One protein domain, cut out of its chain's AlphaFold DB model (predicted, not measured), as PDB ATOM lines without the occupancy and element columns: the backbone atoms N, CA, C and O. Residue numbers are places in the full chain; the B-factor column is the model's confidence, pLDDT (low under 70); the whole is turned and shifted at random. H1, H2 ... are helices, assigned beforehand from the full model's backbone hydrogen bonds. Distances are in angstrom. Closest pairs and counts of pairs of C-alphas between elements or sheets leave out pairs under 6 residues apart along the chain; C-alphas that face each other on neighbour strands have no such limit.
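AT A GLANCE: This is residues 737 to 777 and 787 to 815 of the 919 residues of the protein "Hypothetical protein" of Symbiodinium natans (UniProt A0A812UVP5). Two long helices, H3 and H4, meet near their first residues and spread apart as a wide V, with short H1 packed on H3 and short H2 on H4. The 70 printed residues, all helix by class, hold H1, H2, H3 and H4 in that order, with no named strand. The whole is loose, with a radius of gyration of the C-alphas of 14.3 A, and elongated, spanning 46 by 26 by 20 A.

IN THESE COORDINATES: H1, residues 737 to 741, begins at C-alpha 737 (37.784, 40.762, -24.155). H2 is residues 743 to 748. H3, residues 754 to 774, is 30.7 A long. H4, residues 790 to 812, is 32.9 A long and ends at C-alpha 812 (54.027, 41.863, -3.247).

HOW THE PARTS SIT: H1 touches H3 with the latter's residues 755 to 763 alone; the closest C-alphas, of Cys 740 and Gln 756, are 5.2 A apart. H2 touches residues 801 to 805 of H4 alone, about perpendicular at 79 degrees, closest at the C-alphas of Ile 747 and Thr 805, 5.5 A. Residues 757 to 761 of H3 touch residues 790 to 794 of H4, at a steep tilt of 63 degrees, opposite ways; the closest C-alphas, of Tyr 757 and Gln 794, are 6.4 A apart. Every O i to N i+4 pair is within hydrogen-bond range in H1, H2 and H4, and 16 of 17 in H3.

THE WHOLE: Residues 778 to 786 are not printed; C-alphas 777 and 787 are 12.1 A apart across this cut. Residues 770 to 771, 773 to 777 and 811 to 815 have pLDDT under 70.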
ATOM      1  N   MET A 737      37.854  41.080 -25.579       83.19
ATOM      2  CA  MET A 737      37.784  40.762 -24.155       83.19
ATOM      3  C   MET A 737      39.175  40.415 -23.610       83.19
ATOM      4  O   MET A 737      39.631  41.015 -22.638       83.19
ATOM      5  N   SER A 738      39.881  39.490 -24.256       79.12
ATOM      6  CA  SER A 738      41.219  39.054 -23.860       79.12
ATOM      7  C   SER A 738      42.236  40.184 -23.985       79.12
ATOM      8  O   SER A 738      43.102  40.313 -23.126       79.12
ATOM      9  N   CYS A 739      42.101  41.074 -24.973       86.25
ATOM     10  CA  CYS A 739      42.922  42.283 -25.061       86.25
ATOM     11  C   CYS A 739      42.681  43.223 -23.861       86.25
ATOM     12  O   CYS A 739      43.632  43.671 -23.210       86.25
ATOM     13  N   CYS A 740      41.415  43.470 -23.505       85.88
ATOM     14  CA  CYS A 740      41.040  44.367 -22.407       85.88
ATOM     15  C   CYS A 740      41.306  43.796 -21.005       85.88
ATOM     16  O   CYS A 740      41.535  44.556 -20.061       85.88
ATOM     17  N   TRP A 741      41.247  42.480 -20.833       82.44
ATOM     18  CA  TRP A 741      41.327  41.831 -19.520       82.44
ATOM     19  C   TRP A 741      42.549  40.927 -19.350       82.44
ATOM     20  O   TRP A 741      42.626  40.172 -18.383       82.44
ATOM     21  N   ASP A 742      43.562  41.065 -20.210       80.62
ATOM     22  CA  ASP A 742      44.920  40.596 -19.924       80.62
ATOM     23  C   ASP A 742      45.527  41.460 -18.805       80.62
ATOM     24  O   ASP A 742      46.244  42.440 -19.035       80.62
ATOM     25  N   PHE A 743      45.168  41.131 -17.562       82.25
ATOM     26  CA  PHE A 743      45.560  41.899 -16.384       82.25
ATOM     27  C   PHE A 743      47.075  41.947 -16.197       82.25
ATOM     28  O   PHE A 743      47.593  42.958 -15.727       82.25
ATOM     29  N   ASP A 744      47.799  40.903 -16.598       78.25
ATOM     30  CA  ASP A 744      49.256  40.893 -16.510       78.25
ATOM     31  C   ASP A 744      49.867  41.937 -17.441       78.25
ATOM     32  O   ASP A 744      50.676  42.748 -16.981       78.25
ATOM     33  N   LYS A 745      49.431  41.998 -18.707       83.31
ATOM     34  CA  LYS A 745      49.855  43.066 -19.627       83.31
ATOM     35  C   LYS A 745      49.377  44.437 -19.172       83.31
ATOM     36  O   LYS A 745      50.152  45.390 -19.221       83.31
ATOM     37  N   LEU A 746      48.138  44.546 -18.696       85.50
ATOM     38  CA  LEU A 746      47.564  45.811 -18.233       85.50
ATOM     39  C   LEU A 746      48.340  46.390 -17.038       85.50
ATOM     40  O   LEU A 746      48.554  47.602 -16.964       85.50
ATOM     41  N   ILE A 747      48.780  45.531 -16.114       85.94
ATOM     42  CA  ILE A 747      49.573  45.933 -14.949       85.94
ATOM     43  C   ILE A 747      51.042  46.167 -15.327       85.94
ATOM     44  O   ILE A 747      51.661  47.081 -14.782       85.94
ATOM     45  N   ALA A 748      51.611  45.360 -16.232       85.00
ATOM     46  CA  ALA A 748      53.001  45.495 -16.673       85.00
ATOM     47  C   ALA A 748      53.235  46.749 -17.529       85.00
ATOM     48  O   ALA A 748      54.294  47.370 -17.436       85.00
ATOM     49  N   ALA A 749      52.258  47.139 -18.345       83.50
ATOM     50  CA  ALA A 749      52.338  48.349 -19.147       83.50
ATOM     51  C   ALA A 749      52.261  49.598 -18.256       83.50
ATOM     52  O   ALA A 749      51.499  49.624 -17.292       83.50
ATOM     53  N   GLY A 750      53.008  50.657 -18.595       87.06
ATOM     54  CA  GLY A 750      52.972  51.964 -17.909       87.06
ATOM     55  C   GLY A 750      51.638  52.716 -18.054       87.06
ATOM     56  O   GLY A 750      51.310  53.578 -17.237       87.06
ATOM     57  N   SER A 751      50.834  52.331 -19.042       92.50
ATOM     58  CA  SER A 751      49.472  52.786 -19.327       92.50
ATOM     59  C   SER A 751      48.770  51.729 -20.187       92.50
ATOM     60  O   SER A 751      49.472  50.962 -20.848       92.50
ATOM     61  N   PRO A 752      47.423  51.682 -20.239       94.56
ATOM     62  CA  PRO A 752      46.749  50.855 -21.234       94.56
ATOM     63  C   PRO A 752      47.183  51.255 -22.650       94.56
ATOM     64  O   PRO A 752      47.416  52.438 -22.919       94.56
ATOM     65  N   THR A 753      47.337  50.271 -23.530       95.12
ATOM     66  CA  THR A 753      47.747  50.496 -24.923       95.12
ATOM     67  C   THR A 753      46.585  51.034 -25.761       95.12
ATOM     68  O   THR A 753      45.421  50.910 -25.377       95.12
ATOM     69  N   GLN A 754      46.883  51.623 -26.925       95.06
ATOM     70  CA  GLN A 754      45.833  52.073 -27.846       95.06
ATOM     71  C   GLN A 754      44.944  50.908 -28.297       95.06
ATOM     72  O   GLN A 754      43.726  51.038 -28.302       95.06
ATOM     73  N   GLU A 755      45.542  49.746 -28.563       94.56
ATOM     74  CA  GLU A 755      44.819  48.525 -28.925       94.56
ATOM     75  C   GLU A 755      43.799  48.117 -27.851       94.56
ATOM     76  O   GLU A 755      42.659  47.788 -28.172       94.56
ATOM     77  N   GLN A 756      44.172  48.218 -26.570       93.19
ATOM     78  CA  GLN A 756      43.266  47.949 -25.451       93.19
ATOM     79  C   GLN A 756      42.127  48.968 -25.362       93.19
ATOM     80  O   GLN A 756      40.999  48.601 -25.047       93.19
ATOM     81  N   TYR A 757      42.391  50.246 -25.648       94.94
ATOM     82  CA  TYR A 757      41.327  51.250 -25.710       94.94
ATOM     83  C   TYR A 757      40.367  51.013 -26.871       94.94
ATOM     84  O   TYR A 757      39.159  51.178 -26.699       94.94
ATOM     85  N   ASP A 758      40.886  50.620 -28.030       95.19
ATOM     86  CA  ASP A 758      40.072  50.332 -29.205       95.19
ATOM     87  C   ASP A 758      39.221  49.074 -28.979       95.19
ATOM     88  O   ASP A 758      38.037  49.063 -29.315       95.19
ATOM     89  N   ALA A 759      39.792  48.039 -28.355       92.62
ATOM     90  CA  ALA A 759      39.068  46.840 -27.942       92.62
ATOM     91  C   ALA A 759      37.964  47.167 -26.923       92.62
ATOM     92  O   ALA A 759      36.824  46.729 -27.086       92.62
ATOM     93  N   LEU A 760      38.260  48.006 -25.924       93.25
ATOM     94  CA  LEU A 760      37.278  48.441 -24.930       93.25
ATOM     95  C   LEU A 760      36.115  49.182 -25.594       93.25
ATOM     96  O   LEU A 760      34.960  48.967 -25.233       93.25
ATOM     97  N   GLU A 761      36.409  50.037 -26.571       93.25
ATOM     98  CA  GLU A 761      35.388  50.784 -27.298       93.25
ATOM     99  C   GLU A 761      34.522  49.871 -28.172       93.25
ATOM    100  O   GLU A 761      33.300  50.020 -28.178       93.25
ATOM    101  N   ARG A 762      35.114  48.881 -28.853       93.00
ATOM    102  CA  ARG A 762      34.354  47.871 -29.609       93.00
ATOM    103  C   ARG A 762      33.415  47.077 -28.704       93.00
ATOM    104  O   ARG A 762      32.237  46.941 -29.036       93.00
ATOM    105  N   LEU A 763      33.896  46.631 -27.542       88.75
ATOM    106  CA  LEU A 763      33.062  45.962 -26.539       88.75
ATOM    107  C   LEU A 763      31.949  46.884 -26.036       88.75
ATOM    108  O   LEU A 763      30.792  46.475 -25.984       88.75
ATOM    109  N   ARG A 764      32.271  48.143 -25.714       88.75
ATOM    110  CA  ARG A 764      31.295  49.139 -25.252       88.75
ATOM    111  C   ARG A 764      30.189  49.348 -26.279       88.75
ATOM    112  O   ARG A 764      29.023  49.306 -25.913       88.75
ATOM    113  N   LEU A 765      30.533  49.555 -27.549       88.44
ATOM    114  CA  LEU A 765      29.558  49.744 -28.627       88.44
ATOM    115  C   LEU A 765      28.696  48.496 -28.837       88.44
ATOM    116  O   LEU A 765      27.480  48.617 -29.002       88.44
ATOM    117  N   HIS A 766      29.306  47.309 -28.776       83.44
ATOM    118  CA  HIS A 766      28.583  46.047 -28.881       83.44
ATOM    119  C   HIS A 766      27.554  45.893 -27.756       83.44
ATOM    120  O   HIS A 766      26.360  45.752 -28.026       83.44
ATOM    121  N   PHE A 767      27.987  45.996 -26.496       80.56
ATOM    122  CA  PHE A 767      27.097  45.840 -25.346       80.56
ATOM    123  C   PHE A 767      26.079  46.970 -25.226       80.56
ATOM    124  O   PHE A 767      24.941  46.704 -24.852       80.56
ATOM    125  N   LYS A 768      26.440  48.204 -25.601       81.88
ATOM    126  CA  LYS A 768      25.506  49.332 -25.640       81.88
ATOM    127  C   LYS A 768      24.294  49.012 -26.506       81.88
ATOM    128  O   LYS A 768      23.174  49.156 -26.039       81.88
ATOM    129  N   SER A 769      24.514  48.511 -27.724       74.88
ATOM    130  CA  SER A 769      23.412  48.176 -28.633       74.88
ATOM    131  C   SER A 769      22.453  47.129 -28.055       74.88
ATOM    132  O   SER A 769      21.247  47.243 -28.242       74.88
ATOM    133  N   GLN A 770      22.967  46.146 -27.308       67.06
ATOM    134  CA  GLN A 770      22.144  45.094 -26.708       67.06
ATOM    135  C   GLN A 770      21.428  45.547 -25.435       67.06
ATOM    136  O   GLN A 770      20.272  45.194 -25.209       67.06
ATOM    137  N   VAL A 771      22.099  46.346 -24.604       67.25
ATOM    138  CA  VAL A 771      21.513  46.875 -23.371       67.25
ATOM    139  C   VAL A 771      20.428  47.898 -23.688       67.25
ATOM    140  O   VAL A 771      19.337  47.794 -23.130       67.25
ATOM    141  N   ASP A 772      20.684  48.806 -24.633       70.06
ATOM    142  CA  ASP A 772      19.722  49.825 -25.068       70.06
ATOM    143  C   ASP A 772      18.476  49.191 -25.727       70.06
ATOM    144  O   ASP A 772      17.383  49.746 -25.632       70.06
ATOM    145  N   ALA A 773      18.614  48.018 -26.361       65.31
ATOM    146  CA  ALA A 773      17.526  47.341 -27.072       65.31
ATOM    147  C   ALA A 773      16.568  46.527 -26.182       65.31
ATOM    148  O   ALA A 773      15.496  46.147 -26.654       65.31
ATOM    149  N   GLY A 774      16.910  46.230 -24.924       56.28
ATOM    150  CA  GLY A 774      16.066  45.323 -24.135       56.28
ATOM    151  C   GLY A 774      16.306  45.237 -22.634       56.28
ATOM    152  O   GLY A 774      15.540  44.552 -21.959       56.28
ATOM    153  N   THR A 775      17.315  45.911 -22.075       56.16
ATOM    154  CA  THR A 775      17.621  45.782 -20.643       56.16
ATOM    155  C   THR A 775      17.000  46.931 -19.850       56.16
ATOM    156  O   THR A 775      17.536  48.036 -19.800       56.16
ATOM    157  N   HIS A 776      15.884  46.664 -19.170       57.41
ATOM    158  CA  HIS A 776      15.378  47.564 -18.132       57.41
ATOM    159  C   HIS A 776      16.229  47.413 -16.866       57.41
ATOM    160  O   HIS A 776      16.102  46.431 -16.129       57.41
ATOM    161  N   TRP A 777      17.112  48.381 -16.619       54.78
ATOM    162  CA  TRP A 777      17.825  48.479 -15.347       54.78
ATOM    163  C   TRP A 777      16.829  48.765 -14.216       54.78
ATOM    164  O   TRP A 777      15.915  49.569 -14.415       54.78
ATOM    165  N   TRP A 787      25.221  55.233 -20.705       78.31
ATOM    166  CA  TRP A 787      26.522  54.640 -21.000       78.31
ATOM    167  C   TRP A 787      27.625  55.708 -20.984       78.31
ATOM    168  O   TRP A 787      27.441  56.766 -21.597       78.31
ATOM    169  N   PRO A 788      28.795  55.434 -20.372       83.62
ATOM    170  CA  PRO A 788      29.886  56.394 -20.342       83.62
ATOM    171  C   PRO A 788      30.312  56.761 -21.766       83.62
ATOM    172  O   PRO A 788      30.347  55.916 -22.673       83.62
ATOM    173  N   SER A 789      30.656  58.036 -21.963       89.50
ATOM    174  CA  SER A 789      31.308  58.485 -23.197       89.50
ATOM    175  C   SER A 789      32.613  57.711 -23.415       89.50
ATOM    176  O   SER A 789      33.211  57.232 -22.452       89.50
ATOM    177  N   GLN A 790      33.102  57.621 -24.654       92.38
ATOM    178  CA  GLN A 790      34.381  56.955 -24.944       92.38
ATOM    179  C   GLN A 790      35.517  57.495 -24.055       92.38
ATOM    180  O   GLN A 790      36.273  56.723 -23.469       92.38
ATOM    181  N   LYS A 791      35.601  58.822 -23.882       93.38
ATOM    182  CA  LYS A 791      36.601  59.461 -23.010       93.38
ATOM    183  C   LYS A 791      36.462  59.025 -21.550       93.38
ATOM    184  O   LYS A 791      37.470  58.767 -20.895       93.38
ATOM    185  N   GLU A 792      35.232  58.923 -21.050       89.56
ATOM    186  CA  GLU A 792      34.978  58.501 -19.670       89.56
ATOM    187  C   GLU A 792      35.246  57.002 -19.479       89.56
ATOM    188  O   GLU A 792      35.907  56.630 -18.518       89.56
ATOM    189  N   ALA A 793      34.870  56.143 -20.432       87.69
ATOM    190  CA  ALA A 793      35.199  54.716 -20.402       87.69
ATOM    191  C   ALA A 793      36.722  54.486 -20.384       87.69
ATOM    192  O   ALA A 793      37.236  53.716 -19.572       87.69
ATOM    193  N   GLN A 794      37.473  55.221 -21.212       92.38
ATOM    194  CA  GLN A 794      38.939  55.183 -21.201       92.38
ATOM    195  C   GLN A 794      39.519  55.665 -19.864       92.38
ATOM    196  O   GLN A 794      40.487  55.085 -19.362       92.38
ATOM    197  N   ARG A 795      38.937  56.711 -19.263       90.50
ATOM    198  CA  ARG A 795      39.329  57.207 -17.938       90.50
ATOM    199  C   ARG A 795      39.067  56.163 -16.854       90.50
ATOM    200  O   ARG A 795      39.976  55.869 -16.081       90.50
ATOM    201  N   GLN A 796      37.880  55.565 -16.829       87.75
ATOM    202  CA  GLN A 796      37.514  54.495 -15.900       87.75
ATOM    203  C   GLN A 796      38.448  53.287 -16.045       87.75
ATOM    204  O   GLN A 796      38.913  52.741 -15.048       87.75
ATOM    205  N   TYR A 797      38.824  52.929 -17.274       91.25
ATOM    206  CA  TYR A 797      39.770  51.845 -17.533       91.25
ATOM    207  C   TYR A 797      41.194  52.153 -17.025       91.25
ATOM    208  O   TYR A 797      41.858  51.281 -16.462       91.25
ATOM    209  N   ARG A 798      41.652  53.415 -17.104       91.81
ATOM    210  CA  ARG A 798      42.905  53.851 -16.441       91.81
ATOM    211  C   ARG A 798      42.820  53.742 -14.923       91.81
ATOM    212  O   ARG A 798      43.792  53.327 -14.295       91.81
ATOM    213  N   VAL A 799      41.683  54.123 -14.340       88.50
ATOM    214  CA  VAL A 799      41.450  54.022 -12.892       88.50
ATOM    215  C   VAL A 799      41.471  52.559 -12.454       88.50
ATOM    216  O   VAL A 799      42.168  52.233 -11.494       88.50
ATOM    217  N   LEU A 800      40.801  51.669 -13.192       85.38
ATOM    218  CA  LEU A 800      40.838  50.228 -12.951       85.38
ATOM    219  C   LEU A 800      42.278  49.706 -12.936       85.38
ATOM    220  O   LEU A 800      42.679  49.059 -11.971       85.38
ATOM    221  N   ARG A 801      43.084  50.042 -13.951       90.00
ATOM    222  CA  ARG A 801      44.510  49.691 -13.968       90.00
ATOM    223  C   ARG A 801      45.233  50.207 -12.723       90.00
ATOM    224  O   ARG A 801      45.930  49.436 -12.078       90.00
ATOM    225  N   ALA A 802      45.081  51.488 -12.384       85.56
ATOM    226  CA  ALA A 802      45.763  52.079 -11.232       85.56
ATOM    227  C   ALA A 802      45.416  51.349  -9.920       85.56
ATOM    228  O   ALA A 802      46.291  51.117  -9.085       85.56
ATOM    229  N   ILE A 803      44.156  50.929  -9.767       82.19
ATOM    230  CA  ILE A 803      43.708  50.097  -8.647       82.19
ATOM    231  C   ILE A 803      44.413  48.735  -8.678       82.19
ATOM    232  O   ILE A 803      44.972  48.326  -7.662       82.19
ATOM    233  N   LEU A 804      44.429  48.053  -9.825       81.88
ATOM    234  CA  LEU A 804      45.061  46.739  -9.980       81.88
ATOM    235  C   LEU A 804      46.571  46.777  -9.703       81.88
ATOM    236  O   LEU A 804      47.080  45.919  -8.984       81.88
ATOM    237  N   THR A 805      47.285  47.790 -10.201       85.19
ATOM    238  CA  THR A 805      48.719  47.987  -9.937       85.19
ATOM    239  C   THR A 805      48.978  48.190  -8.446       85.19
ATOM    240  O   THR A 805      49.790  47.471  -7.866       85.19
ATOM    241  N   LYS A 806      48.217  49.080  -7.796       80.19
ATOM    242  CA  LYS A 806      48.337  49.333  -6.352       80.19
ATOM    243  C   LYS A 806      48.041  48.085  -5.518       80.19
ATOM    244  O   LYS A 806      48.657  47.873  -4.475       80.19
ATOM    245  N   GLN A 807      47.098  47.249  -5.955       74.88
ATOM    246  CA  GLN A 807      46.817  45.971  -5.298       74.88
ATOM    247  C   GLN A 807      47.958  44.968  -5.496       74.88
ATOM    248  O   GLN A 807      48.370  44.338  -4.527       74.88
ATOM    249  N   LYS A 808      48.531  44.854  -6.702       77.75
ATOM    250  CA  LYS A 808      49.699  43.992  -6.954       77.75
ATOM    251  C   LYS A 808      50.900  44.397  -6.099       77.75
ATOM    252  O   LYS A 808      51.573  43.521  -5.563       77.75
ATOM    253  N   GLU A 809      51.148  45.695  -5.945       77.19
ATOM    254  CA  GLU A 809      52.194  46.234  -5.066       77.19
ATOM    255  C   GLU A 809      51.943  45.850  -3.600       77.19
ATOM    256  O   GLU A 809      52.811  45.252  -2.969       77.19
ATOM    257  N   ARG A 810      50.718  46.048  -3.096       70.44
ATOM    258  CA  ARG A 810      50.317  45.620  -1.740       70.44
ATOM    259  C   ARG A 810      50.404  44.108  -1.519       70.44
ATOM    260  O   ARG A 810      50.700  43.659  -0.415       70.44
ATOM    261  N   CYS A 811      50.105  43.309  -2.542       58.66
ATOM    262  CA  CYS A 811      50.236  41.855  -2.486       58.66
ATOM    263  C   CYS A 811      51.706  41.422  -2.504       58.66
ATOM    264  O   CYS A 811      52.058  40.507  -1.767       58.66
ATOM    265  N   ARG A 812      52.573  42.095  -3.275       52.53
ATOM    266  CA  ARG A 812      54.027  41.863  -3.247       52.53
ATOM    267  C   ARG A 812      54.624  42.166  -1.874       52.53
ATOM    268  O   ARG A 812      55.401  41.358  -1.388       52.53
ATOM    269  N   GLU A 813      54.179  43.232  -1.207       47.41
ATOM    270  CA  GLU A 813      54.597  43.559   0.169       47.41
ATOM    271  C   GLU A 813      54.221  42.476   1.203       47.41
ATOM    272  O   GLU A 813      54.841  42.394   2.261       47.41
ATOM    273  N   LYS A 814      53.227  41.621   0.914       38.94
ATOM    274  CA  LYS A 814      52.810  40.505   1.788       38.94
ATOM    275  C   LYS A 814      53.343  39.136   1.359       38.94
ATOM    276  O   LYS A 814      53.269  38.196   2.147       38.94
ATOM    277  N   VAL A 815      53.852  39.007   0.134       34.22
ATOM    278  CA  VAL A 815      54.276  37.740  -0.479       34.22
ATOM    279  C   VAL A 815      55.689  37.896  -1.046       34.22
ATOM    280  O   VAL A 815      55.944  37.655  -2.219       34.22
TER     281      VAL A 815